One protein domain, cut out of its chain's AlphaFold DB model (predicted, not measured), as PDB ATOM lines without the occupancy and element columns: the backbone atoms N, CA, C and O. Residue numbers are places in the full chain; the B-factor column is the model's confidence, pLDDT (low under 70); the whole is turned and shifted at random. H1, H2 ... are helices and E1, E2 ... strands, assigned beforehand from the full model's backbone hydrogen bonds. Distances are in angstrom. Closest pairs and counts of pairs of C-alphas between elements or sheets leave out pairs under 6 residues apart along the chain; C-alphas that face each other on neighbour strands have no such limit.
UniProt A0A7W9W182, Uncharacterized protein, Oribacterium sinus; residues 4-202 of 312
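This is residues 4 to 202 of the 312 residues of an uncharacterized protein of Oribacterium sinus (UniProt A0A7W9W182). Picture a rod made of a chain wound in stacked turns: helices H1, H3, H5, H7, H9 and H11 form one row, and H2, H4, H6, H8, H10 and H12 form a second row alongside it. At the end of this solenoid the hairpin E1 E2 packs on H11, and beyond it residues 190 to 195 and 197 to 202, which take in most of H13, stick out. The printed part has 199 residues with thirteen named helices and two named strands, in the order H1 to H12, E1, E2, H13; the sheet, E1 - E2, is antiparallel. It is mostly helix and loose, with a radius of gyration of the C-alphas of 23.4 A and spans of 77 by 24 by 20 A.

Begin with H1, residues 4 to 7, close to but not clearly touching H2, residues 15 to 23; their closest C-alphas, Phe 6 and Arg 21, are 7.5 A apart. Next find H3, residues 31 to 41, and H4, residues 44 to 56, a helical hairpin at a shallow tilt of 26 degrees, opposite ways; H4 touches H3 with residues 47 to 51 alone, closest at C-alphas 38 and 47, 5.4 A. H4 touches H2 too, the same way, closest at C-alphas 22 and 50, 6.0 A. H5, residues 63 to 67, touches H6, residues 75 to 87, closest at C-alphas 66 and 78, 6.9 A. H7, residues 94 to 98, touches residues 109 to 113 alone of H8, residues 106 to 118, closest at C-alphas 97 and 109, 6.5 A. H9, residues 125 to 130, touches H7, closest at C-alphas 94 and 127, 5.9 A. H10, residues 137 to 146, touches H8 at a shallow tilt of 5 degrees, the same way, closest at C-alphas 117 and 143, 6.0 A. H12, residues 165 to 175, touches H10, closest at C-alphas 141 and 167, 6.2 A. E1, residues 177 to 180, and E2, residues 183 to 186, form a hairpin; look for N 178 and O 185 at 3.0 A. H11, residues 153 to 158, has Gly 153 and Tyr 184 of E2 as closest C-alphas, 4.9 A. H13, residues 193 to 202, touches no helix. Every O i to N i+4 pair is within hydrogen-bond range in H2 to H12, and 3 of 6 in H13; H1 is too short for such a pair.

Find C-alpha 4 at (125.604, 35.637, -9.483), where H1 begins. From first to last C-alpha, H4, H6 and H8 measure 18.0 A, 18.4 A and 18.2 A. H13 ends at C-alpha 202, (110.848, 102.851, 13.646).

The farthest C-alphas, Asn 12 and Asn 194, are 79.0 A apart. The printed part has no cut and no long link. Its mean pLDDT is 90.2, but look with care at residues 188 to 202, which are under 70.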
ATOM      1  N   ASP A   4     124.549  36.330 -10.244       97.69
ATOM      2  CA  ASP A   4     125.604  35.637  -9.483       97.69
ATOM      3  C   ASP A   4     126.682  35.066 -10.423       97.69
ATOM      4  O   ASP A   4     127.884  35.283 -10.283       97.69
ATOM      5  N   ASP A   5     126.209  34.439 -11.499       97.06
ATOM      6  CA  ASP A   5     126.997  33.923 -12.614       97.06
ATOM      7  C   ASP A   5     127.839  35.000 -13.328       97.06
ATOM      8  O   ASP A   5     128.868  34.703 -13.948       97.06
ATOM      9  N   PHE A   6     127.338  36.230 -13.383       98.00
ATOM     10  CA  PHE A   6     128.039  37.368 -13.958       98.00
ATOM     11  C   PHE A   6     129.068  37.918 -12.968       98.00
ATOM     12  O   PHE A   6     130.224  38.078 -13.357       98.00
ATOM     13  N   TYR A   7     128.664  38.151 -11.718       97.44
ATOM     14  CA  TYR A   7     129.470  38.751 -10.657       97.44
ATOM     15  C   TYR A   7     130.750  37.946 -10.398       97.44
ATOM     16  O   TYR A   7     131.846  38.489 -10.506       97.44
ATOM     17  N   GLU A   8     130.643  36.622 -10.233       96.25
ATOM     18  CA  GLU A   8     131.796  35.739  -9.971       96.25
ATOM     19  C   GLU A   8     132.847  35.711 -11.094       96.25
ATOM     20  O   GLU A   8     133.993  35.313 -10.885       96.25
ATOM     21  N   ARG A   9     132.459  36.049 -12.330       96.25
ATOM     22  CA  ARG A   9     133.300  35.840 -13.522       96.25
ATOM     23  C   ARG A   9     133.674  37.122 -14.251       96.25
ATOM     24  O   ARG A   9     134.480  37.044 -15.181       96.25
ATOM     25  N   ALA A  10     133.124  38.265 -13.847       95.06
ATOM     26  CA  ALA A  10     133.299  39.542 -14.528       95.06
ATOM     27  C   ALA A  10     134.778  39.929 -14.694       95.06
ATOM     28  O   ALA A  10     135.171  40.350 -15.782       95.06
ATOM     29  N   GLU A  11     135.604  39.693 -13.670       94.44
ATOM     30  CA  GLU A  11     137.045  39.992 -13.676       94.44
ATOM     31  C   GLU A  11     137.815  39.295 -14.806       94.44
ATOM     32  O   GLU A  11     138.779  39.827 -15.353       94.44
ATOM     33  N   ASN A  12     137.358  38.111 -15.216       94.75
ATOM     34  CA  ASN A  12     138.051  37.275 -16.192       94.75
ATOM     35  C   ASN A  12     137.674  37.598 -17.647       94.75
ATOM     36  O   ASN A  12     138.134  36.928 -18.578       94.75
ATOM     37  N   TRP A  13     136.789  38.569 -17.875       96.12
ATOM     38  CA  TRP A  13     136.231  38.846 -19.194       96.12
ATOM     39  C   TRP A  13     136.821  40.092 -19.848       96.12
ATOM     40  O   TRP A  13     137.064  41.120 -19.229       96.12
ATOM     41  N   SER A  14     136.985  40.026 -21.173       96.25
ATOM     42  CA  SER A  14     137.309  41.209 -21.971       96.25
ATOM     43  C   SER A  14     136.154  42.219 -21.964       96.25
ATOM     44  O   SER A  14     134.989  41.839 -21.838       96.25
ATOM     45  N   LYS A  15     136.447  43.500 -22.236       95.44
ATOM     46  CA  LYS A  15     135.425  44.563 -22.358       95.44
ATOM     47  C   LYS A  15     134.288  44.214 -23.332       95.44
ATOM     48  O   LYS A  15     133.118  44.462 -23.044       95.44
ATOM     49  N   SER A  16     134.602  43.607 -24.481       96.12
ATOM     50  CA  SER A  16     133.586  43.182 -25.457       96.12
ATOM     51  C   SER A  16     132.692  42.069 -24.908       96.12
ATOM     52  O   SER A  16     131.472  42.115 -25.080       96.12
ATOM     53  N   THR A  17     133.289  41.110 -24.197       97.25
ATOM     54  CA  THR A  17     132.565  40.022 -23.534       97.25
ATOM     55  C   THR A  17     131.661  40.581 -22.442       97.25
ATOM     56  O   THR A  17     130.465  40.302 -22.469       97.25
ATOM     57  N   LEU A  18     132.179  41.438 -21.556       97.69
ATOM     58  CA  LEU A  18     131.396  42.141 -20.533       97.69
ATOM     59  C   LEU A  18     130.191  42.861 -21.150       97.69
ATOM     60  O   LEU A  18     129.053  42.623 -20.753       97.69
ATOM     61  N   SER A  19     130.406  43.648 -22.207       97.56
ATOM     62  CA  SER A  19     129.334  44.366 -22.908       97.56
ATOM     63  C   SER A  19     128.239  43.441 -23.447       97.56
ATOM     64  O   SER A  19     127.041  43.748 -23.346       97.56
ATOM     65  N   GLN A  20     128.616  42.290 -24.007       98.00
ATOM     66  CA  GLN A  20     127.663  41.282 -24.470       98.00
ATOM     67  C   GLN A  20     126.925  40.623 -23.294       98.00
ATOM     68  O   GLN A  20     125.703  40.465 -23.352       98.00
ATOM     69  N   ARG A  21     127.639  40.268 -22.220       97.75
ATOM     70  CA  ARG A  21     127.079  39.585 -21.046       97.75
ATOM     71  C   ARG A  21     126.114  40.469 -20.264       97.75
ATOM     72  O   ARG A  21     125.007  39.997 -20.007       97.75
ATOM     73  N   ILE A  22     126.446  41.745 -20.043       98.31
ATOM     74  CA  ILE A  22     125.545  42.754 -19.453       98.31
ATOM     75  C   ILE A  22     124.209  42.764 -20.204       98.31
ATOM     76  O   ILE A  22     123.137  42.662 -19.615       98.31
ATOM     77  N   SER A  23     124.253  42.787 -21.540       97.50
ATOM     78  CA  SER A  23     123.035  42.809 -22.367       97.50
ATOM     79  C   SER A  23     122.147  41.571 -22.153       97.50
ATOM     80  O   SER A  23     120.928  41.649 -22.302       97.50
ATOM     81  N   SER A  24     122.753  40.436 -21.792       97.31
ATOM     82  CA  SER A  24     122.089  39.144 -21.589       97.31
ATOM     83  C   SER A  24     121.612  38.882 -20.154       97.31
ATOM     84  O   SER A  24     121.044  37.812 -19.902       97.31
ATOM     85  N   LEU A  25     121.865  39.806 -19.218       98.38
ATOM     86  CA  LEU A  25     121.443  39.673 -17.824       98.38
ATOM     87  C   LEU A  25     119.917  39.562 -17.722       98.38
ATOM     88  O   LEU A  25     119.178  40.289 -18.398       98.38
ATOM     89  N   LYS A  26     119.455  38.612 -16.911       98.00
ATOM     90  CA  LYS A  26     118.035  38.383 -16.603       98.00
ATOM     91  C   LYS A  26     117.680  38.855 -15.197       98.00
ATOM     92  O   LYS A  26     116.576  39.341 -14.995       98.00
ATOM     93  N   THR A  27     118.632  38.730 -14.288       98.00
ATOM     94  CA  THR A  27     118.607  39.225 -12.914       98.00
ATOM     95  C   THR A  27     119.742  40.227 -12.729       98.00
ATOM     96  O   THR A  27     120.643  40.323 -13.572       98.00
ATOM     97  N   ILE A  28     119.650  41.022 -11.671       98.06
ATOM     98  CA  ILE A  28     120.644  42.012 -11.272       98.06
ATOM     99  C   ILE A  28     120.742  41.985  -9.745       98.06
ATOM    100  O   ILE A  28     119.736  41.704  -9.092       98.06
ATOM    101  N   GLY A  29     121.938  42.226  -9.219       95.88
ATOM    102  CA  GLY A  29     122.191  42.326  -7.789       95.88
ATOM    103  C   GLY A  29     121.779  43.666  -7.200       95.88
ATOM    104  O   GLY A  29     121.108  44.483  -7.845       95.88
ATOM    105  N   GLU A  30     122.203  43.874  -5.962       96.69
ATOM    106  CA  GLU A  30     122.003  45.119  -5.227       96.69
ATOM    107  C   GLU A  30     122.965  46.222  -5.699       96.69
ATOM    108  O   GLU A  30     123.934  45.974  -6.420       96.69
ATOM    109  N   ALA A  31     122.685  47.473  -5.322       96.56
ATOM    110  CA  ALA A  31     123.439  48.631  -5.800       96.56
ATOM    111  C   ALA A  31     124.935  48.563  -5.450       96.56
ATOM    112  O   ALA A  31     125.763  48.877  -6.307       96.56
ATOM    113  N   TRP A  32     125.288  48.081  -4.254       95.38
ATOM    114  CA  TRP A  32     126.683  47.908  -3.843       95.38
ATOM    115  C   TRP A  32     127.421  46.863  -4.700       95.38
ATOM    116  O   TRP A  32     128.519  47.139  -5.169       95.38
ATOM    117  N   GLU A  33     126.798  45.720  -5.030       96.75
ATOM    118  CA  GLU A  33     127.408  44.717  -5.923       96.75
ATOM    119  C   GLU A  33     127.609  45.278  -7.336       96.75
ATOM    120  O   GLU A  33     128.575  44.964  -8.036       96.75
ATOM    121  N   ILE A  34     126.669  46.109  -7.794       98.06
ATOM    122  CA  ILE A  34     126.785  46.799  -9.079       98.06
ATOM    123  C   ILE A  34     127.951  47.798  -9.042       98.06
ATOM    124  O   ILE A  34     128.656  47.926 -10.047       98.06
ATOM    125  N   SER A  35     128.161  48.477  -7.910       97.12
ATOM    126  CA  SER A  35     129.271  49.409  -7.688       97.12
ATOM    127  C   SER A  35     130.623  48.694  -7.706       97.12
ATOM    128  O   SER A  35     131.492  49.083  -8.486       97.12
ATOM    129  N   ASP A  36     130.749  47.557  -7.012       96.00
ATOM    130  CA  ASP A  36     131.946  46.700  -7.048       96.00
ATOM    131  C   ASP A  36     132.344  46.339  -8.489       96.00
ATOM    132  O   ASP A  36     133.497  46.466  -8.915       96.00
ATOM    133  N   ILE A  37     131.364  45.908  -9.289       97.25
ATOM    134  CA  ILE A  37     131.593  45.570 -10.694       97.25
ATOM    135  C   ILE A  37     131.970  46.810 -11.509       97.25
ATOM    136  O   ILE A  37     132.823  46.724 -12.398       97.25
ATOM    137  N   ALA A  38     131.349  47.960 -11.249       97.38
ATOM    138  CA  ALA A  38     131.667  49.197 -11.949       97.38
ATOM    139  C   ALA A  38     133.106  49.666 -11.661       97.38
ATOM    140  O   ALA A  38     133.813  50.092 -12.587       97.38
ATOM    141  N   GLU A  39     133.565  49.530 -10.415       95.88
ATOM    142  CA  GLU A  39     134.941  49.818 -10.008       95.88
ATOM    143  C   GLU A  39     135.939  48.867 -10.679       95.88
ATOM    144  O   GLU A  39     137.014  49.286 -11.118       95.88
ATOM    145  N   LEU A  40     135.566  47.597 -10.848       94.62
ATOM    146  CA  LEU A  40     136.378  46.609 -11.552       94.62
ATOM    147  C   LEU A  40     136.515  46.913 -13.053       94.62
ATOM    148  O   LEU A  40     137.597  46.768 -13.628       94.62
ATOM    149  N   ILE A  41     135.433  47.347 -13.703       94.44
ATOM    150  CA  ILE A  41     135.391  47.588 -15.152       94.44
ATOM    151  C   ILE A  41     136.256  48.792 -15.573       94.44
ATOM    152  O   ILE A  41     136.863  48.757 -16.651       94.44
ATOM    153  N   LYS A  42     136.315  49.850 -14.746       87.94
ATOM    154  CA  LYS A  42     137.082  51.096 -14.992       87.94
ATOM    155  C   LYS A  42     136.833  51.716 -16.374       87.94
ATOM    156  O   LYS A  42     137.750  52.201 -17.039       87.94
ATOM    157  N   ASP A  43     135.589  51.660 -16.839       95.81
ATOM    158  CA  ASP A  43     135.166  52.155 -18.147       95.81
ATOM    159  C   ASP A  43     133.762  52.750 -18.035       95.81
ATOM    160  O   ASP A  43     132.779  52.028 -17.873       95.81
ATOM    161  N   GLN A  44     133.671  54.079 -18.112       96.50
ATOM    162  CA  GLN A  44     132.423  54.797 -17.848       96.50
ATOM    163  C   GLN A  44     131.306  54.445 -18.840       96.50
ATOM    164  O   GLN A  44     130.139  54.405 -18.452       96.50
ATOM    165  N   GLU A  45     131.623  54.158 -20.108       96.19
ATOM    166  CA  GLU A  45     130.607  53.791 -21.103       96.19
ATOM    167  C   GLU A  45     130.022  52.406 -20.818       96.19
ATOM    168  O   GLU A  45     128.807  52.185 -20.921       96.19
ATOM    169  N   LEU A  46     130.884  51.461 -20.446       97.94
ATOM    170  CA  LEU A  46     130.468  50.114 -20.096       97.94
ATOM    171  C   LEU A  46     129.731  50.081 -18.748       97.94
ATOM    172  O   LEU A  46     128.706  49.400 -18.647       97.94
ATOM    173  N   ASN A  47     130.164  50.882 -17.774       98.50
ATOM    174  CA  ASN A  47     129.465  51.085 -16.502       98.50
ATOM    175  C   ASN A  47     128.084  51.701 -16.729       98.50
ATOM    176  O   ASN A  47     127.079  51.149 -16.291       98.50
ATOM    177  N   ALA A  48     127.982  52.757 -17.539       98.19
ATOM    178  CA  ALA A  48     126.701  53.340 -17.934       98.19
ATOM    179  C   ALA A  48     125.752  52.309 -18.572       98.19
ATOM    180  O   ALA A  48     124.532  52.375 -18.395       98.19
ATOM    181  N   LYS A  49     126.287  51.338 -19.322       98.44
ATOM    182  CA  LYS A  49     125.500  50.230 -19.877       98.44
ATOM    183  C   LYS A  49     125.026  49.255 -18.793       98.44
ATOM    184  O   LYS A  49     123.878  48.814 -18.872       98.44
ATOM    185  N   LEU A  50     125.874  48.927 -17.819       98.62
ATOM    186  CA  LEU A  50     125.516  48.107 -16.658       98.62
ATOM    187  C   LEU A  50     124.403  48.769 -15.835       98.62
ATOM    188  O   LEU A  50     123.366  48.143 -15.631       98.62
ATOM    189  N   ILE A  51     124.547  50.048 -15.482       98.69
ATOM    190  CA  ILE A  51     123.536  50.807 -14.729       98.69
ATOM    191  C   ILE A  51     122.203  50.859 -15.481       98.69
ATOM    192  O   ILE A  51     121.155  50.528 -14.932       98.69
ATOM    193  N   LYS A  52     122.217  51.177 -16.781       98.50
ATOM    194  CA  LYS A  52     120.994  51.159 -17.607       98.50
ATOM    195  C   LYS A  52     120.329  49.788 -17.640       98.50
ATOM    196  O   LYS A  52     119.101  49.698 -17.667       98.50
ATOM    197  N   LYS A  53     121.124  48.719 -17.652       98.44
ATOM    198  CA  LYS A  53     120.603  47.357 -17.580       98.44
ATOM    199  C   LYS A  53     119.987  47.075 -16.208       98.44
ATOM    200  O   LYS A  53     118.878  46.545 -16.181       98.44
ATOM    201  N   ALA A  54     120.648  47.465 -15.123       98.44
ATOM    202  CA  ALA A  54     120.150  47.334 -13.758       98.44
ATOM    203  C   ALA A  54     118.805  48.052 -13.570       98.44
ATOM    204  O   ALA A  54     117.819  47.419 -13.197       98.44
ATOM    205  N   MET A  55     118.718  49.324 -13.972       97.31
ATOM    206  CA  MET A  55     117.466  50.093 -13.962       97.31
ATOM    207  C   MET A  55     116.362  49.412 -14.790       97.31
ATOM    208  O   MET A  55     115.214  49.337 -14.366       97.31
ATOM    209  N   SER A  56     116.692  48.844 -15.959       97.50
ATOM    210  CA  SER A  56     115.702  48.128 -16.787       97.50
ATOM    211  C   SER A  56     115.175  46.832 -16.160       97.50
ATOM    212  O   SER A  56     114.121  46.343 -16.565       97.50
ATOM    213  N   LEU A  57     115.922  46.263 -15.213       97.44
ATOM    214  CA  LEU A  57     115.551  45.071 -14.455       97.44
ATOM    215  C   LEU A  57     114.908  45.419 -13.103       97.44
ATOM    216  O   LEU A  57     114.568  44.509 -12.356       97.44
ATOM    217  N   GLY A  58     114.696  46.707 -12.812       95.69
ATOM    218  CA  GLY A  58     114.055  47.160 -11.581       95.69
ATOM    219  C   GLY A  58     114.981  47.178 -10.366       95.69
ATOM    220  O   GLY A  58     114.483  47.100  -9.246       95.69
ATOM    221  N   ALA A  59     116.303  47.267 -10.567       97.19
ATOM    222  CA  ALA A  59     117.238  47.483  -9.463       97.19
ATOM    223  C   ALA A  59     116.837  48.730  -8.670       97.19
ATOM    224  O   ALA A  59     116.379  49.716  -9.253       97.19
ATOM    225  N   LYS A  60     117.020  48.689  -7.354       96.31
ATOM    226  CA  LYS A  60     116.886  49.868  -6.504       96.31
ATOM    227  C   LYS A  60     118.234  50.555  -6.377       96.31
ATOM    228  O   LYS A  60     119.255  49.882  -6.319       96.31
ATOM    229  N   PHE A  61     118.201  51.877  -6.326       96.12
ATOM    230  CA  PHE A  61     119.373  52.713  -6.108       96.12
ATOM    231  C   PHE A  61     119.043  53.708  -4.990       96.12
ATOM    232  O   PHE A  61     118.526  54.786  -5.290       96.12
ATOM    233  N   PRO A  62     119.253  53.328  -3.716       96.00
ATOM    234  CA  PRO A  62     119.262  54.276  -2.602       96.00
ATOM    235  C   PRO A  62     120.225  55.435  -2.884       96.00
ATOM    236  O   PRO A  62     121.235  55.242  -3.562       96.00
ATOM    237  N   PHE A  63     119.929  56.642  -2.395       95.94
ATOM    238  CA  PHE A  63     120.754  57.816  -2.706       95.94
ATOM    239  C   PHE A  63     122.173  57.694  -2.146       95.94
ATOM    240  O   PHE A  63     123.116  58.021  -2.867       95.94
ATOM    241  N   GLU A  64     122.326  57.131  -0.944       93.00
ATOM    242  CA  GLU A  64     123.631  56.775  -0.367       93.00
ATOM    243  C   GLU A  64     124.493  55.916  -1.313       93.00
ATOM    244  O   GLU A  64     125.687  56.169  -1.476       93.00
ATOM    245  N   ASP A  65     123.879  54.965  -2.024       95.44
ATOM    246  CA  ASP A  65     124.589  54.082  -2.948       95.44
ATOM    247  C   ASP A  65     124.907  54.773  -4.277       95.44
ATOM    248  O   ASP A  65     125.923  54.464  -4.901       95.44
ATOM    249  N   ILE A  66     124.068  55.710  -4.738       97.94
ATOM    250  CA  ILE A  66     124.312  56.444  -5.990       97.94
ATOM    251  C   ILE A  66     125.626  57.234  -5.902       97.94
ATOM    252  O   ILE A  66     126.357  57.289  -6.893       97.94
ATOM    253  N   VAL A  67     125.953  57.795  -4.732       95.31
ATOM    254  CA  VAL A  67     127.205  58.540  -4.510       95.31
ATOM    255  C   VAL A  67     128.435  57.665  -4.780       95.31
ATOM    256  O   VAL A  67     129.413  58.146  -5.344       95.31
ATOM    257  N   SER A  68     128.371  56.355  -4.502       95.25
ATOM    258  CA  SER A  68     129.488  55.429  -4.766       95.25
ATOM    259  C   SER A  68     129.883  55.325  -6.249       95.25
ATOM    260  O   SER A  68     130.984  54.884  -6.569       95.25
ATOM    261  N   PHE A  69     129.010  55.756  -7.165       97.12
ATOM    262  CA  PHE A  69     129.279  55.764  -8.602       97.12
ATOM    263  C   PHE A  69     129.993  57.034  -9.091       97.12
ATOM    264  O   PHE A  69     130.280  57.146 -10.291       97.12
ATOM    265  N   GLU A  70     130.309  57.978  -8.198       96.06
ATOM    266  CA  GLU A  70     131.136  59.140  -8.517       96.06
ATOM    267  C   GLU A  70     132.467  58.702  -9.149       96.06
ATOM    268  O   GLU A  70     133.162  57.803  -8.682       96.06
ATOM    269  N   GLY A  71     132.806  59.295 -10.296       95.00
ATOM    270  CA  GLY A  71     134.001  58.939 -11.065       95.00
ATOM    271  C   GLY A  71     133.908  57.610 -11.833       95.00
ATOM    272  O   GLY A  71     134.572  57.464 -12.866       95.00
ATOM    273  N   LEU A  72     133.045  56.673 -11.420       97.38
ATOM    274  CA  LEU A  72     132.813  55.392 -12.104       97.38
ATOM    275  C   LEU A  72     131.906  55.527 -13.333       97.38
ATOM    276  O   LEU A  72     132.009  54.731 -14.274       97.38
ATOM    277  N   VAL A  73     131.030  56.531 -13.345       97.25
ATOM    278  CA  VAL A  73     130.165  56.902 -14.476       97.25
ATOM    279  C   VAL A  73     130.214  58.413 -14.722       97.25
ATOM    280  O   VAL A  73     130.793  59.166 -13.943       97.25
ATOM    281  N   SER A  74     129.631  58.873 -15.834       95.25
ATOM    282  CA  SER A  74     129.533  60.312 -16.102       95.25
ATOM    283  C   SER A  74     128.516  60.984 -15.174       95.25
ATOM    284  O   SER A  74     127.556  60.350 -14.728       95.25
ATOM    285  N   LYS A  75     128.672  62.293 -14.950       91.88
ATOM    286  CA  LYS A  75     127.717  63.111 -14.189       91.88
ATOM    287  C   LYS A  75     126.285  62.968 -14.714       91.88
ATOM    288  O   LYS A  75     125.354  62.790 -13.940       91.88
ATOM    289  N   GLU A  76     126.102  62.937 -16.034       90.50
ATOM    290  CA  GLU A  76     124.782  62.764 -16.651       90.50
ATOM    291  C   GLU A  76     124.159  61.400 -16.332       90.50
ATOM    292  O   GLU A  76     122.935  61.261 -16.351       90.50
ATOM    293  N   MET A  77     124.976  60.370 -16.085       95.38
ATOM    294  CA  MET A  77     124.483  59.075 -15.622       95.38
ATOM    295  C   MET A  77     124.058  59.136 -14.155       95.38
ATOM    296  O   MET A  77     123.009  58.588 -13.837       95.38
ATOM    297  N   ILE A  78     124.804  59.836 -13.294       96.12
ATOM    298  CA  ILE A  78     124.416  60.061 -11.890       96.12
ATOM    299  C   ILE A  78     123.068  60.791 -11.827       96.12
ATOM    300  O   ILE A  78     122.153  60.319 -11.156       96.12
ATOM    301  N   CYS A  79     122.879  61.855 -12.617       91.31
ATOM    302  CA  CYS A  79     121.583  62.537 -12.730       91.31
ATOM    303  C   CYS A  79     120.462  61.580 -13.189       91.31
ATOM    304  O   CYS A  79     119.377  61.580 -12.616       91.31
ATOM    305  N   GLN A  80     120.726  60.694 -14.162       91.81
ATOM    306  CA  GLN A  80     119.757  59.664 -14.578       91.81
ATOM    307  C   GLN A  80     119.424  58.665 -13.459       91.81
ATOM    308  O   GLN A  80     118.285  58.206 -13.380       91.81
ATOM    309  N   MET A  81     120.396  58.302 -12.619       97.38
ATOM    310  CA  MET A  81     120.183  57.417 -11.469       97.38
ATOM    311  C   MET A  81     119.326  58.102 -10.402       97.38
ATOM    312  O   MET A  81     118.385  57.483  -9.909       97.38
ATOM    313  N   ILE A  82     119.586  59.382 -10.118       93.44
ATOM    314  CA  ILE A  82     118.775  60.224  -9.224       93.44
ATOM    315  C   ILE A  82     117.327  60.300  -9.722       93.44
ATOM    316  O   ILE A  82     116.396  59.990  -8.976       93.44
ATOM    317  N   ASP A  83     117.127  60.633 -11.001       88.38
ATOM    318  CA  ASP A  83     115.799  60.686 -11.619       88.38
ATOM    319  C   ASP A  83     115.079  59.340 -11.515       88.38
ATOM    320  O   ASP A  83     113.886  59.267 -11.207       88.38
ATOM    321  N   TYR A  84     115.796  58.250 -11.780       90.88
ATOM    322  CA  TYR A  84     115.254  56.905 -11.673       90.88
ATOM    323  C   TYR A  84     114.842  56.573 -10.231       90.88
ATOM    324  O   TYR A  84     113.727  56.088 -10.029       90.88
ATOM    325  N   ALA A  85     115.687  56.855  -9.238       92.31
ATOM    326  CA  ALA A  85     115.403  56.596  -7.828       92.31
ATOM    327  C   ALA A  85     114.160  57.369  -7.360       92.31
ATOM    328  O   ALA A  85     113.210  56.775  -6.838       92.31
ATOM    329  N   LEU A  86     114.094  58.669  -7.668       85.75
ATOM    330  CA  LEU A  86     112.937  59.513  -7.366       85.75
ATOM    331  C   LEU A  86     111.640  58.968  -7.979       85.75
ATOM    332  O   LEU A  86     110.618  58.894  -7.291       85.75
ATOM    333  N   ASN A  87     111.674  58.567  -9.254       85.19
ATOM    334  CA  ASN A  87     110.507  58.048  -9.972       85.19
ATOM    335  C   ASN A  87     110.057  56.660  -9.491       85.19
ATOM    336  O   ASN A  87     108.900  56.291  -9.692       85.19
ATOM    337  N   ASN A  88     110.942  55.906  -8.837       85.56
ATOM    338  CA  ASN A  88     110.621  54.616  -8.223       85.56
ATOM    339  C   ASN A  88     110.264  54.728  -6.733       85.56
ATOM    340  O   ASN A  88     110.088  53.713  -6.061       85.56
ATOM    341  N   GLY A  89     110.073  55.951  -6.237       81.69
ATOM    342  CA  GLY A  89     109.550  56.207  -4.899       81.69
ATOM    343  C   GLY A  89     110.608  56.299  -3.805       81.69
ATOM    344  O   GLY A  89     110.232  56.549  -2.662       81.69
ATOM    345  N   GLU A  90     111.899  56.193  -4.132       88.12
ATOM    346  CA  GLU A  90     112.968  56.417  -3.154       88.12
ATOM    347  C   GLU A  90     112.902  57.861  -2.652       88.12
ATOM    348  O   GLU A  90     112.624  58.790  -3.424       88.12
ATOM    349  N   SER A  91     113.038  58.048  -1.342       88.38
ATOM    350  CA  SER A  91     113.035  59.353  -0.675       88.38
ATOM    351  C   SER A  91     114.450  59.756  -0.324       88.38
ATOM    352  O   SER A  91     115.189  58.923   0.180       88.38
ATOM    353  N   ILE A  92     114.767  61.026  -0.543       93.44
ATOM    354  CA  ILE A  92     116.047  61.611  -0.162       93.44
ATOM    355  C   ILE A  92     115.917  62.390   1.155       93.44
ATOM    356  O   ILE A  92     114.843  62.926   1.459       93.44
ATOM    357  N   SER A  93     117.000  62.432   1.919       94.88
ATOM    358  CA  SER A  93     117.212  63.226   3.133       94.88
ATOM    359  C   SER A  93     118.101  64.452   2.871       94.88
ATOM    360  O   SER A  93     118.672  64.589   1.793       94.88
ATOM    361  N   ALA A  94     118.206  65.362   3.847       95.06
ATOM    362  CA  ALA A  94     119.087  66.528   3.735       95.06
ATOM    363  C   ALA A  94     120.564  66.100   3.631       95.06
ATOM    364  O   ALA A  94     121.239  66.514   2.693       95.06
ATOM    365  N   ASP A  95     121.011  65.181   4.493       94.50
ATOM    366  CA  ASP A  95     122.369  64.617   4.474       94.50
ATOM    367  C   ASP A  95     122.741  64.011   3.114       94.50
ATOM    368  O   ASP A  95     123.836  64.222   2.594       94.50
ATOM    369  N   GLU A  96     121.812  63.283   2.489       97.12
ATOM    370  CA  GLU A  96     122.044  62.700   1.166       97.12
ATOM    371  C   GLU A  96     122.157  63.766   0.066       97.12
ATOM    372  O   GLU A  96     122.882  63.548  -0.900       97.12
ATOM    373  N   ILE A  97     121.491  64.922   0.193       97.44
ATOM    374  CA  ILE A  97     121.677  66.046  -0.744       97.44
ATOM    375  C   ILE A  97     123.104  66.589  -0.645       97.44
ATOM    376  O   ILE A  97     123.725  66.820  -1.684       97.44
ATOM    377  N   LEU A  98     123.638  66.742   0.573       95.19
ATOM    378  CA  LEU A  98     125.023  67.176   0.796       95.19
ATOM    379  C   LEU A  98     126.016  66.214   0.139       95.19
ATOM    380  O   LEU A  98     126.998  66.644  -0.457       95.19
ATOM    381  N   GLY A  99     125.716  64.911   0.164       95.00
ATOM    382  CA  GLY A  99     126.514  63.886  -0.510       95.00
ATOM    383  C   GLY A  99     126.658  64.082  -2.025       95.00
ATOM    384  O   GLY A  99     127.589  63.541  -2.612       95.00
ATOM    385  N   PHE A 100     125.781  64.863  -2.663       96.75
ATOM    386  CA  PHE A 100     125.868  65.193  -4.089       96.75
ATOM    387  C   PHE A 100     126.505  66.558  -4.378       96.75
ATOM    388  O   PHE A 100     126.652  66.917  -5.555       96.75
ATOM    389  N   GLU A 101     126.892  67.323  -3.354       94.50
ATOM    390  CA  GLU A 101     127.590  68.594  -3.535       94.50
ATOM    391  C   GLU A 101     128.887  68.378  -4.332       94.50
ATOM    392  O   GLU A 101     129.685  67.486  -4.057       94.50
ATOM    393  N   GLY A 102     129.082  69.165  -5.393       91.50
ATOM    394  CA  GLY A 102     130.228  69.025  -6.298       91.50
ATOM    395  C   GLY A 102     130.141  67.858  -7.294       91.50
ATOM    396  O   GLY A 102     130.824  67.902  -8.319       91.50
ATOM    397  N   ILE A 103     129.258  66.879  -7.069       94.00
ATOM    398  CA  ILE A 103     129.017  65.748  -7.982       94.00
ATOM    399  C   ILE A 103     128.037  66.151  -9.087       94.00
ATOM    400  O   ILE A 103     128.285  65.944 -10.282       94.00
ATOM    401  N   VAL A 104     126.910  66.750  -8.697       92.44
ATOM    402  CA  VAL A 104     125.840  67.170  -9.614       92.44
ATOM    403  C   VAL A 104     125.835  68.690  -9.804       92.44
ATOM    404  O   VAL A 104     126.758  69.383  -9.387       92.44
ATOM    405  N   ASP A 105     124.932  69.227 -10.628       85.75
ATOM    406  CA  ASP A 105     124.794  70.680 -10.789       85.75
ATOM    407  C   ASP A 105     123.807  71.260  -9.774       85.75
ATOM    408  O   ASP A 105     123.046  70.535  -9.134       85.75
ATOM    409  N   GLN A 106     123.836  72.586  -9.649       87.62
ATOM    410  CA  GLN A 106     122.958  73.328  -8.751       87.62
ATOM    411  C   GLN A 106     121.480  73.007  -8.998       87.62
ATOM    412  O   GLN A 106     120.730  72.806  -8.049       87.62
ATOM    413  N   ASP A 107     121.075  72.906 -10.267       84.62
ATOM    414  CA  ASP A 107     119.690  72.617 -10.647       84.62
ATOM    415  C   ASP A 107     119.240  71.239 -10.126       84.62
ATOM    416  O   ASP A 107     118.105  71.084  -9.668       84.62
ATOM    417  N   THR A 108     120.133  70.243 -10.137       87.38
ATOM    418  CA  THR A 108     119.875  68.914  -9.568       87.38
ATOM    419  C   THR A 108     119.766  68.967  -8.040       87.38
ATOM    420  O   THR A 108     118.849  68.363  -7.484       87.38
ATOM    421  N   LEU A 109     120.643  69.704  -7.348       91.50
ATOM    422  CA  LEU A 109     120.574  69.870  -5.885       91.50
ATOM    423  C   LEU A 109     119.267  70.566  -5.461       91.50
ATOM    424  O   LEU A 109     118.551  70.093  -4.575       91.50
ATOM    425  N   ASP A 110     118.899  71.632  -6.170       90.31
ATOM    426  CA  ASP A 110     117.649  72.366  -5.973       90.31
ATOM    427  C   ASP A 110     116.423  71.458  -6.198       90.31
ATOM    428  O   ASP A 110     115.463  71.471  -5.416       90.31
ATOM    429  N   MET A 111     116.460  70.616  -7.238       89.81
ATOM    430  CA  MET A 111     115.423  69.620  -7.527       89.81
ATOM    431  C   MET A 111     115.270  68.592  -6.396       89.81
ATOM    432  O   MET A 111     114.137  68.233  -6.050       89.81
ATOM    433  N   LEU A 112     116.371  68.105  -5.821       92.56
ATOM    434  CA  LEU A 112     116.336  67.121  -4.738       92.56
ATOM    435  C   LEU A 112     115.632  67.683  -3.494       92.56
ATOM    436  O   LEU A 112     114.693  67.056  -2.988       92.56
ATOM    437  N   LEU A 113     115.980  68.903  -3.069       94.94
ATOM    438  CA  LEU A 113     115.292  69.559  -1.952       94.94
ATOM    439  C   LEU A 113     113.817  69.836  -2.288       94.94
ATOM    440  O   LEU A 113     112.923  69.608  -1.465       94.94
ATOM    441  N   HIS A 114     113.510  70.252  -3.520       89.31
ATOM    442  CA  HIS A 114     112.122  70.391  -3.966       89.31
ATOM    443  C   HIS A 114     111.328  69.086  -3.876       89.31
ATOM    444  O   HIS A 114     110.166  69.106  -3.459       89.31
ATOM    445  N   SER A 115     111.934  67.949  -4.215       86.19
ATOM    446  CA  SER A 115     111.304  66.636  -4.066       86.19
ATOM    447  C   SER A 115     110.927  66.345  -2.609       86.19
ATOM    448  O   SER A 115     109.794  65.922  -2.347       86.19
ATOM    449  N   MET A 116     111.809  66.652  -1.648       91.12
ATOM    450  CA  MET A 116     111.518  66.499  -0.215       91.12
ATOM    451  C   MET A 116     110.303  67.331   0.211       91.12
ATOM    452  O   MET A 116     109.337  66.807   0.781       91.12
ATOM    453  N   VAL A 117     110.305  68.619  -0.139       88.44
ATOM    454  CA  VAL A 117     109.218  69.553   0.193       88.44
ATOM    455  C   VAL A 117     107.893  69.115  -0.443       88.44
ATOM    456  O   VAL A 117     106.838  69.140   0.202       88.44
ATOM    457  N   ASN A 118     107.922  68.642  -1.692       84.25
ATOM    458  CA  ASN A 118     106.742  68.140  -2.400       84.25
ATOM    459  C   ASN A 118     106.143  66.903  -1.729       84.25
ATOM    460  O   ASN A 118     104.917  66.794  -1.606       84.25
ATOM    461  N   ARG A 119     107.000  66.025  -1.202       85.19
ATOM    462  CA  ARG A 119     106.620  64.855  -0.397       85.19
ATOM    463  C   ARG A 119     106.213  65.205   1.037       85.19
ATOM    464  O   ARG A 119     105.880  64.313   1.810       85.19
ATOM    465  N   LYS A 120     106.150  66.498   1.370       91.25
ATOM    466  CA  LYS A 120     105.746  67.035   2.679       91.25
ATOM    467  C   LYS A 120     106.693  66.642   3.812       91.25
ATOM    468  O   LYS A 120     106.277  66.640   4.972       91.25
ATOM    469  N   ILE A 121     107.949  66.365   3.474       90.75
ATOM    470  CA  ILE A 121     109.031  66.208   4.440       90.75
ATOM    471  C   ILE A 121     109.369  67.609   4.955       90.75
ATOM    472  O   ILE A 121     109.522  68.545   4.174       90.75
ATOM    473  N   SER A 122     109.364  67.778   6.276       95.12
ATOM    474  CA  SER A 122     109.662  69.058   6.921       95.12
ATOM    475  C   SER A 122     111.112  69.063   7.371       95.12
ATOM    476  O   SER A 122     111.512  68.128   8.056       95.12
ATOM    477  N   LEU A 123     111.845  70.111   7.003       96.50
ATOM    478  CA  LEU A 123     113.222  70.326   7.429       96.50
ATOM    479  C   LEU A 123     113.252  71.112   8.743       96.50
ATOM    480  O   LEU A 123     112.398  71.983   8.974       96.50
ATOM    481  N   ASN A 124     114.195  70.760   9.607       96.75
ATOM    482  CA  ASN A 124     114.493  71.470  10.843       96.75
ATOM    483  C   ASN A 124     115.532  72.587  10.588       96.75
ATOM    484  O   ASN A 124     115.888  72.840   9.441       96.75
ATOM    485  N   ALA A 125     115.948  73.319  11.624       97.12
ATOM    486  CA  ALA A 125     116.900  74.420  11.463       97.12
ATOM    487  C   ALA A 125     118.298  73.952  11.028       97.12
ATOM    488  O   ALA A 125     118.855  74.549  10.115       97.12
ATOM    489  N   GLU A 126     118.808  72.871  11.622       96.88
ATOM    490  CA  GLU A 126     120.083  72.221  11.278       96.88
ATOM    491  C   GLU A 126     120.084  71.784   9.810       96.88
ATOM    492  O   GLU A 126     120.947  72.212   9.055       96.88
ATOM    493  N   ASP A 127     119.028  71.094   9.354       97.81
ATOM    494  CA  ASP A 127     118.928  70.679   7.946       97.81
ATOM    495  C   ASP A 127     118.993  71.884   6.980       97.81
ATOM    496  O   ASP A 127     119.544  71.795   5.887       97.81
ATOM    497  N   LEU A 128     118.366  73.014   7.338       97.88
ATOM    498  CA  LEU A 128     118.358  74.221   6.500       97.88
ATOM    499  C   LEU A 128     119.705  74.955   6.530       97.88
ATOM    500  O   LEU A 128     120.063  75.561   5.523       97.88
ATOM    501  N   LEU A 129     120.409  74.916   7.665       96.19
ATOM    502  CA  LEU A 129     121.753  75.471   7.839       96.19
ATOM    503  C   LEU A 129     122.773  74.696   7.014       96.19
ATOM    504  O   LEU A 129     123.536  75.309   6.276       96.19
ATOM    505  N   ASP A 130     122.748  73.366   7.095       95.00
ATOM    506  CA  ASP A 130     123.685  72.512   6.366       95.00
ATOM    507  C   ASP A 130     123.517  72.647   4.849       95.00
ATOM    508  O   ASP A 130     124.481  72.551   4.092       95.00
ATOM    509  N   LEU A 131     122.292  72.921   4.391       97.44
ATOM    510  CA  LEU A 131     121.995  73.158   2.982       97.44
ATOM    511  C   LEU A 131     122.333  74.588   2.513       97.44
ATOM    512  O   LEU A 131     122.256  74.848   1.306       97.44
ATOM    513  N   ASP A 132     122.702  75.516   3.407       95.50
ATOM    514  CA  ASP A 132     123.104  76.872   3.017       95.50
ATOM    515  C   ASP A 132     124.397  76.846   2.197       95.50
ATOM    516  O   ASP A 132     125.394  76.226   2.552       95.50
ATOM    517  N   GLY A 133     124.371  77.511   1.044       91.00
ATOM    518  CA  GLY A 133     125.459  77.462   0.066       91.00
ATOM    519  C   GLY A 133     125.494  76.202  -0.807       91.00
ATOM    520  O   GLY A 133     126.096  76.260  -1.878       91.00
ATOM    521  N   VAL A 134     124.803  75.121  -0.424       94.69
ATOM    522  CA  VAL A 134     124.674  73.890  -1.230       94.69
ATOM    523  C   VAL A 134     123.497  73.983  -2.194       94.69
ATOM    524  O   VAL A 134     123.615  73.653  -3.375       94.69
ATOM    525  N   VAL A 135     122.347  74.460  -1.714       92.94
ATOM    526  CA  VAL A 135     121.151  74.697  -2.536       92.94
ATOM    527  C   VAL A 135     120.865  76.191  -2.660       92.94
ATOM    528  O   VAL A 135     121.256  77.002  -1.818       92.94
ATOM    529  N   SER A 136     120.156  76.596  -3.713       91.56
ATOM    530  CA  SER A 136     119.815  78.003  -3.913       91.56
ATOM    531  C   SER A 136     118.991  78.540  -2.738       91.56
ATOM    532  O   SER A 136     117.986  77.945  -2.347       91.56
ATOM    533  N   LYS A 137     119.321  79.742  -2.244       90.94
ATOM    534  CA  LYS A 137     118.606  80.401  -1.127       90.94
ATOM    535  C   LYS A 137     117.081  80.428  -1.308       90.94
ATOM    536  O   LYS A 137     116.335  80.182  -0.369       90.94
ATOM    537  N   ALA A 138     116.602  80.649  -2.534       89.62
ATOM    538  CA  ALA A 138     115.169  80.641  -2.845       89.62
ATOM    539  C   ALA A 138     114.490  79.272  -2.614       89.62
ATOM    540  O   ALA A 138     113.287  79.213  -2.356       89.62
ATOM    541  N   VAL A 139     115.234  78.171  -2.723       90.19
ATOM    542  CA  VAL A 139     114.769  76.800  -2.470       90.19
ATOM    543  C   VAL A 139     114.744  76.530  -0.965       90.19
ATOM    544  O   VAL A 139     113.729  76.028  -0.474       90.19
ATOM    545  N   ILE A 140     115.779  76.959  -0.227       94.75
ATOM    546  CA  ILE A 140     115.820  76.922   1.250       94.75
ATOM    547  C   ILE A 140     114.653  77.717   1.839       94.75
ATOM    548  O   ILE A 140     113.911  77.211   2.677       94.75
ATOM    549  N   ASP A 141     114.413  78.926   1.331       93.12
ATOM    550  CA  ASP A 141     113.306  79.790   1.743       93.12
ATOM    551  C   ASP A 141     111.949  79.070   1.651       93.12
ATOM    552  O   ASP A 141     111.122  79.117   2.570       93.12
ATOM    553  N   ARG A 142     111.710  78.356   0.544       93.38
ATOM    554  CA  ARG A 142     110.481  77.570   0.356       93.38
ATOM    555  C   ARG A 142     110.416  76.393   1.320       93.38
ATOM    556  O   ARG A 142     109.342  76.127   1.861       93.38
ATOM    557  N   ALA A 143     111.530  75.696   1.525       96.00
ATOM    558  CA  ALA A 143     111.617  74.579   2.458       96.00
ATOM    559  C   ALA A 143     111.305  75.022   3.898       96.00
ATOM    560  O   ALA A 143     110.465  74.406   4.563       96.00
ATOM    561  N   ALA A 144     111.872  76.147   4.336       97.44
ATOM    562  CA  ALA A 144     111.638  76.735   5.650       97.44
ATOM    563  C   ALA A 144     110.158  77.094   5.873       97.44
ATOM    564  O   ALA A 144     109.543  76.699   6.870       97.44
ATOM    565  N   LEU A 145     109.527  77.778   4.910       94.50
ATOM    566  CA  LEU A 145     108.108  78.137   5.011       94.50
ATOM    567  C   LEU A 145     107.177  76.920   4.938       94.50
ATOM    568  O   LEU A 145     106.132  76.910   5.602       94.50
ATOM    569  N   ALA A 146     107.549  75.887   4.181       94.81
ATOM    570  CA  ALA A 146     106.788  74.646   4.074       94.81
ATOM    571  C   ALA A 146     106.910  73.744   5.315       94.81
ATOM    572  O   ALA A 146     106.005  72.939   5.563       94.81
ATOM    573  N   SER A 147     107.983  73.888   6.102       96.44
ATOM    574  CA  SER A 147     108.225  73.074   7.295       96.44
ATOM    575  C   SER A 147     107.085  73.194   8.305       96.44
ATOM    576  O   SER A 147     106.575  74.279   8.594       96.44
ATOM    577  N   LYS A 148     106.646  72.060   8.851       95.31
ATOM    578  CA  LYS A 148     105.637  72.003   9.921       95.31
ATOM    579  C   LYS A 148     106.258  71.897  11.313       95.31
ATOM    580  O   LYS A 148     105.513  71.823  12.291       95.31
ATOM    581  N   LEU A 149     107.586  71.852  11.395       95.50
ATOM    582  CA  LEU A 149     108.306  71.788  12.659       95.50
ATOM    583  C   LEU A 149     108.224  73.135  13.385       95.50
ATOM    584  O   LEU A 149     107.979  74.180  12.781       95.50
ATOM    585  N   GLN A 150     108.351  73.078  14.708       92.62
ATOM    586  CA  GLN A 150     108.460  74.267  15.544       92.62
ATOM    587  C   GLN A 150     109.924  74.663  15.614       92.62
ATOM    588  O   GLN A 150     110.752  73.827  15.958       92.62
ATOM    589  N   PHE A 151     110.195  75.928  15.339       95.25
ATOM    590  CA  PHE A 151     111.530  76.496  15.423       95.25
ATOM    591  C   PHE A 151     111.680  77.220  16.762       95.25
ATOM    592  O   PHE A 151     110.747  77.882  17.235       95.25
ATOM    593  N   SER A 152     112.829  77.054  17.403       94.44
ATOM    594  CA  SER A 152     113.190  77.744  18.635       94.44
ATOM    595  C   SER A 152     113.611  79.198  18.361       94.44
ATOM    596  O   SER A 152     113.630  79.652  17.222       94.44
ATOM    597  N   GLY A 153     113.889  79.973  19.415       92.06
ATOM    598  CA  GLY A 153     114.447  81.318  19.237       92.06
ATOM    599  C   GLY A 153     115.915  81.293  18.797       92.06
ATOM    600  O   GLY A 153     116.342  82.205  18.103       92.06
ATOM    601  N   GLU A 154     116.655  80.253  19.187       92.88
ATOM    602  CA  GLU A 154     118.036  80.012  18.751       92.88
ATOM    603  C   GLU A 154     118.054  79.700  17.253       92.88
ATOM    604  O   GLU A 154     118.699  80.421  16.505       92.88
ATOM    605  N   ASP A 155     117.170  78.803  16.805       96.00
ATOM    606  CA  ASP A 155     116.971  78.472  15.390       96.00
ATOM    607  C   ASP A 155     116.708  79.718  14.523       96.00
ATOM    608  O   ASP A 155     117.153  79.796  13.384       96.00
ATOM    609  N   MET A 156     115.961  80.708  15.033       95.50
ATOM    610  CA  MET A 156     115.742  81.959  14.291       95.50
ATOM    611  C   MET A 156     117.019  82.781  14.163       95.50
ATOM    612  O   MET A 156     117.185  83.459  13.155       95.50
ATOM    613  N   GLY A 157     117.879  82.762  15.180       93.25
ATOM    614  CA  GLY A 157     119.188  83.401  15.110       93.25
ATOM    615  C   GLY A 157     120.073  82.722  14.080       93.25
ATOM    616  O   GLY A 157     120.604  83.401  13.209       93.25
ATOM    617  N   ASP A 158     120.143  81.393  14.114       93.75
ATOM    618  CA  ASP A 158     120.972  80.639  13.174       93.75
ATOM    619  C   ASP A 158     120.506  80.848  11.723       93.75
ATOM    620  O   ASP A 158     121.310  81.029  10.811       93.75
ATOM    621  N   LEU A 159     119.191  80.913  11.499       96.06
ATOM    622  CA  LEU A 159     118.608  81.079  10.167       96.06
ATOM    623  C   LEU A 159     118.584  82.531   9.651       96.06
ATOM    624  O   LEU A 159     118.068  82.762   8.553       96.06
ATOM    625  N   GLU A 160     119.087  83.514  10.406       93.25
ATOM    626  CA  GLU A 160     119.037  84.939  10.031       93.25
ATOM    627  C   GLU A 160     119.818  85.240   8.744       93.25
ATOM    628  O   GLU A 160     119.299  85.937   7.869       93.25
ATOM    629  N   ASP A 161     121.009  84.659   8.594       91.38
ATOM    630  CA  ASP A 161     121.856  84.837   7.406       91.38
ATOM    631  C   ASP A 161     121.572  83.790   6.304       91.38
ATOM    632  O   ASP A 161     121.819  84.021   5.110       91.38
ATOM    633  N   VAL A 162     120.962  82.662   6.682       94.69
ATOM    634  CA  VAL A 162     120.570  81.578   5.769       94.69
ATOM    635  C   VAL A 162     119.362  81.972   4.923       94.69
ATOM    636  O   VAL A 162     119.351  81.785   3.704       94.69
ATOM    637  N   LEU A 163     118.330  82.546   5.539       92.75
ATOM    638  CA  LEU A 163     117.067  82.842   4.868       92.75
ATOM    639  C   LEU A 163     117.039  84.262   4.303       92.75
ATOM    640  O   LEU A 163     117.694  85.183   4.787       92.75
ATOM    641  N   SER A 164     116.207  84.491   3.289       90.88
ATOM    642  CA  SER A 164     115.934  85.863   2.855       90.88
ATOM    643  C   SER A 164     115.282  86.660   3.998       90.88
ATOM    644  O   SER A 164     114.360  86.147   4.639       90.88
ATOM    645  N   PRO A 165     115.594  87.960   4.191       87.19
ATOM    646  CA  PRO A 165     115.071  88.747   5.321       87.19
ATOM    647  C   PRO A 165     113.539  88.769   5.437       87.19
ATOM    648  O   PRO A 165     112.969  88.901   6.521       87.19
ATOM    649  N   ARG A 166     112.836  88.664   4.301       89.56
ATOM    650  CA  ARG A 166     111.372  88.554   4.271       89.56
ATOM    651  C   ARG A 166     110.890  87.200   4.797       89.56
ATOM    652  O   ARG A 166     109.900  87.165   5.521       89.56
ATOM    653  N   VAL A 167     111.555  86.124   4.396       91.88
ATOM    654  CA  VAL A 167     111.183  84.742   4.712       91.88
ATOM    655  C   VAL A 167     111.512  84.422   6.160       91.88
ATOM    656  O   VAL A 167     110.654  83.914   6.873       91.88
ATOM    657  N   HIS A 168     112.692  84.825   6.622       93.94
ATOM    658  CA  HIS A 168     113.088  84.742   8.025       93.94
ATOM    659  C   HIS A 168     112.053  85.383   8.961       93.94
ATOM    660  O   HIS A 168     111.554  84.768   9.903       93.94
ATOM    661  N   ARG A 169     111.635  86.608   8.638       87.62
ATOM    662  CA  ARG A 169     110.590  87.344   9.354       87.62
ATOM    663  C   ARG A 169     109.244  86.619   9.353       87.62
ATOM    664  O   ARG A 169     108.569  86.580  10.379       87.62
ATOM    665  N   GLU A 170     108.842  86.064   8.215       92.06
ATOM    666  CA  GLU A 170     107.610  85.278   8.102       92.06
ATOM    667  C   GLU A 170     107.687  83.995   8.946       92.06
ATOM    668  O   GLU A 170     106.727  83.651   9.641       92.06
ATOM    669  N   LEU A 171     108.848  83.336   8.972       94.50
ATOM    670  CA  LEU A 171     109.108  82.171   9.812       94.50
ATOM    671  C   LEU A 171     109.072  82.529  11.308       94.50
ATOM    672  O   LEU A 171     108.444  81.810  12.092       94.50
ATOM    673  N   CYS A 172     109.653  83.669  11.699       93.19
ATOM    674  CA  CYS A 172     109.553  84.218  13.051       93.19
ATOM    675  C   CYS A 172     108.090  84.431  13.454       93.19
ATOM    676  O   CYS A 172     107.659  83.952  14.504       93.19
ATOM    677  N   GLU A 173     107.296  85.104  12.616       91.25
ATOM    678  CA  GLU A 173     105.872  85.346  12.878       91.25
ATOM    679  C   GLU A 173     105.087  84.035  13.019       91.25
ATOM    680  O   GLU A 173     104.307  83.881  13.965       91.25
ATOM    681  N   LYS A 174     105.334  83.071  12.123       92.75
ATOM    682  CA  LYS A 174     104.714  81.737  12.130       92.75
ATOM    683  C   LYS A 174     104.995  80.966  13.422       92.75
ATOM    684  O   LYS A 174     104.109  80.269  13.913       92.75
ATOM    685  N   ASN A 175     106.187  81.124  13.993       93.06
ATOM    686  CA  ASN A 175     106.604  80.478  15.243       93.06
ATOM    687  C   ASN A 175     106.400  81.368  16.489       93.06
ATOM    688  O   ASN A 175     106.681  80.958  17.617       93.06
ATOM    689  N   GLY A 176     105.851  82.575  16.319       93.19
ATOM    690  CA  GLY A 176     105.527  83.485  17.416       93.19
ATOM    691  C   GLY A 176     106.742  84.150  18.065       93.19
ATOM    692  O   GLY A 176     106.721  84.377  19.278       93.19
ATOM    693  N   PHE A 177     107.770  84.474  17.283       92.75
ATOM    694  CA  PHE A 177     108.981  85.170  17.717       92.75
ATOM    695  C   PHE A 177     109.086  86.586  17.142       92.75
ATOM    696  O   PHE A 177     108.481  86.923  16.125       92.75
ATOM    697  N   TYR A 178     109.849  87.435  17.831       88.44
ATOM    698  CA  TYR A 178     110.285  88.746  17.358       88.44
ATOM    699  C   TYR A 178     111.691  89.046  17.886       88.44
ATOM    700  O   TYR A 178     112.030  88.651  19.002       88.44
ATOM    701  N   GLU A 179     112.485  89.759  17.096       86.12
ATOM    702  CA  GLU A 179     113.855  90.149  17.437       86.12
ATOM    703  C   GLU A 179     113.866  91.357  18.400       86.12
ATOM    704  O   GLU A 179     113.132  92.337  18.208       86.12
ATOM    705  N   VAL A 180     114.682  91.281  19.454       84.25
ATOM    706  CA  VAL A 180     114.981  92.366  20.399       84.25
ATOM    707  C   VAL A 180     116.467  92.339  20.712       84.25
ATOM    708  O   VAL A 180     116.912  91.456  21.442       84.25
ATOM    709  N   ASP A 181     117.199  93.337  20.221       83.44
ATOM    710  CA  ASP A 181     118.639  93.492  20.456       83.44
ATOM    711  C   ASP A 181     119.440  92.236  20.044       83.44
ATOM    712  O   ASP A 181     120.314  91.790  20.780       83.44
ATOM    713  N   GLY A 182     119.107  91.638  18.891       78.38
ATOM    714  CA  GLY A 182     119.730  90.398  18.406       78.38
ATOM    715  C   GLY A 182     119.235  89.105  19.070       78.38
ATOM    716  O   GLY A 182     119.682  88.027  18.706       78.38
ATOM    717  N   GLU A 183     118.295  89.174  20.022       84.69
ATOM    718  CA  GLU A 183     117.690  87.988  20.644       84.69
ATOM    719  C   GLU A 183     116.239  87.773  20.196       84.69
ATOM    720  O   GLU A 183     115.407  88.688  20.251       84.69
ATOM    721  N   TYR A 184     115.878  86.531  19.869       90.56
ATOM    722  CA  TYR A 184     114.522  86.167  19.460       90.56
ATOM    723  C   TYR A 184     113.642  85.802  20.656       90.56
ATOM    724  O   TYR A 184     113.803  84.774  21.317       90.56
ATOM    725  N   LYS A 185     112.655  86.657  20.941       87.75
ATOM    726  CA  LYS A 185     111.768  86.540  22.107       87.75
ATOM    727  C   LYS A 185     110.374  86.072  21.704       87.75
ATOM    728  O   LYS A 185     109.803  86.517  20.712       87.75
ATOM    729  N   LYS A 186     109.792  85.183  22.515       88.88
ATOM    730  CA  LYS A 186     108.439  84.651  22.296       88.88
ATOM    731  C   LYS A 186     107.375  85.719  22.550       88.88
ATOM    732  O   LYS A 186     107.400  86.418  23.567       88.88
ATOM    733  N   ILE A 187     106.380  85.799  21.674       80.50
ATOM    734  CA  ILE A 187     105.231  86.687  21.850       80.50
ATOM    735  C   ILE A 187     104.380  86.165  23.016       80.50
ATOM    736  O   ILE A 187     103.790  85.087  22.957       80.50
ATOM    737  N   LYS A 188     104.265  86.956  24.090       68.69
ATOM    738  CA  LYS A 188     103.321  86.669  25.179       68.69
ATOM    739  C   LYS A 188     101.891  86.859  24.661       68.69
ATOM    740  O   LYS A 188     101.482  87.976  24.337       68.69
ATOM    741  N   SER A 189     101.137  85.764  24.578       50.25
ATOM    742  CA  SER A 189      99.699  85.747  24.274       50.25
ATOM    743  C   SER A 189      98.950  86.822  25.088       50.25
ATOM    744  O   SER A 189      98.954  86.781  26.316       50.25
ATOM    745  N   GLY A 190      98.348  87.818  24.413       47.53
ATOM    746  CA  GLY A 190      97.353  88.715  25.028       47.53
ATOM    747  C   GLY A 190      97.329  90.194  24.604       47.53
ATOM    748  O   GLY A 190      96.255  90.787  24.601       47.53
ATOM    749  N   LYS A 191      98.444  90.832  24.217       40.84
ATOM    750  CA  LYS A 191      98.469  92.276  23.854       40.84
ATOM    751  C   LYS A 191      99.590  92.595  22.850       40.84
ATOM    752  O   LYS A 191     100.606  93.158  23.233       40.84
ATOM    753  N   GLY A 192      99.444  92.225  21.574       44.75
ATOM    754  CA  GLY A 192     100.574  92.334  20.625       44.75
ATOM    755  C   GLY A 192     100.293  92.872  19.225       44.75
ATOM    756  O   GLY A 192     101.200  93.412  18.603       44.75
ATOM    757  N   LYS A 193      99.060  92.789  18.704       44.44
ATOM    758  CA  LYS A 193      98.826  93.120  17.282       44.44
ATOM    759  C   LYS A 193      99.024  94.609  16.939       44.44
ATOM    760  O   LYS A 193      99.412  94.922  15.820       44.44
ATOM    761  N   ASN A 194      98.824  95.527  17.893       45.31
ATOM    762  CA  ASN A 194      98.948  96.978  17.657       45.31
ATOM    763  C   ASN A 194     100.332  97.564  17.990       45.31
ATOM    764  O   ASN A 194     100.703  98.602  17.442       45.31
ATOM    765  N   THR A 195     101.111  96.922  18.860       47.12
ATOM    766  CA  THR A 195     102.498  97.311  19.174       47.12
ATOM    767  C   THR A 195     103.462  96.923  18.052       47.12
ATOM    768  O   THR A 195     104.404  97.665  17.778       47.12
ATOM    769  N   PHE A 196     103.155  95.838  17.334       49.34
ATOM    770  CA  PHE A 196     103.917  95.321  16.197       49.34
ATOM    771  C   PHE A 196     104.087  96.348  15.063       49.34
ATOM    772  O   PHE A 196     105.211  96.696  14.706       49.34
ATOM    773  N   LYS A 197     102.991  96.966  14.588       48.16
ATOM    774  CA  LYS A 197     103.056  98.016  13.550       48.16
ATOM    775  C   LYS A 197     103.916  99.223  13.956       48.16
ATOM    776  O   LYS A 197     104.538  99.835  13.097       48.16
ATOM    777  N   LYS A 198     103.963  99.566  15.251       45.41
ATOM    778  CA  LYS A 198     104.685 100.747  15.764       45.41
ATOM    779  C   LYS A 198     106.192 100.530  15.914       45.41
ATOM    780  O   LYS A 198     106.956 101.456  15.638       45.41
ATOM    781  N   ALA A 199     106.626  99.342  16.342       46.06
ATOM    782  CA  ALA A 199     108.053  99.014  16.423       46.06
ATOM    783  C   ALA A 199     108.684  98.948  15.018       46.06
ATOM    784  O   ALA A 199     109.768  99.475  14.786       46.06
ATOM    785  N   TRP A 200     107.932  98.425  14.049       44.62
ATOM    786  CA  TRP A 200     108.381  98.235  12.670       44.62
ATOM    787  C   TRP A 200     108.504  99.531  11.865       44.62
ATOM    788  O   TRP A 200     109.444  99.698  11.087       44.62
ATOM    789  N   THR A 201     107.626 100.509  12.108       44.34
ATOM    790  CA  THR A 201     107.785 101.847  11.519       44.34
ATOM    791  C   THR A 201     109.062 102.551  11.978       44.34
ATOM    792  O   THR A 201     109.578 103.378  11.237       44.34
ATOM    793  N   LYS A 202     109.612 102.222  13.157       42.81
ATOM    794  CA  LYS A 202     110.848 102.851  13.646       42.81
ATOM    795  C   LYS A 202     112.115 102.294  12.983       42.81
ATOM    796  O   LYS A 202     112.972 103.098  12.634       42.81
TER     797      LYS A 202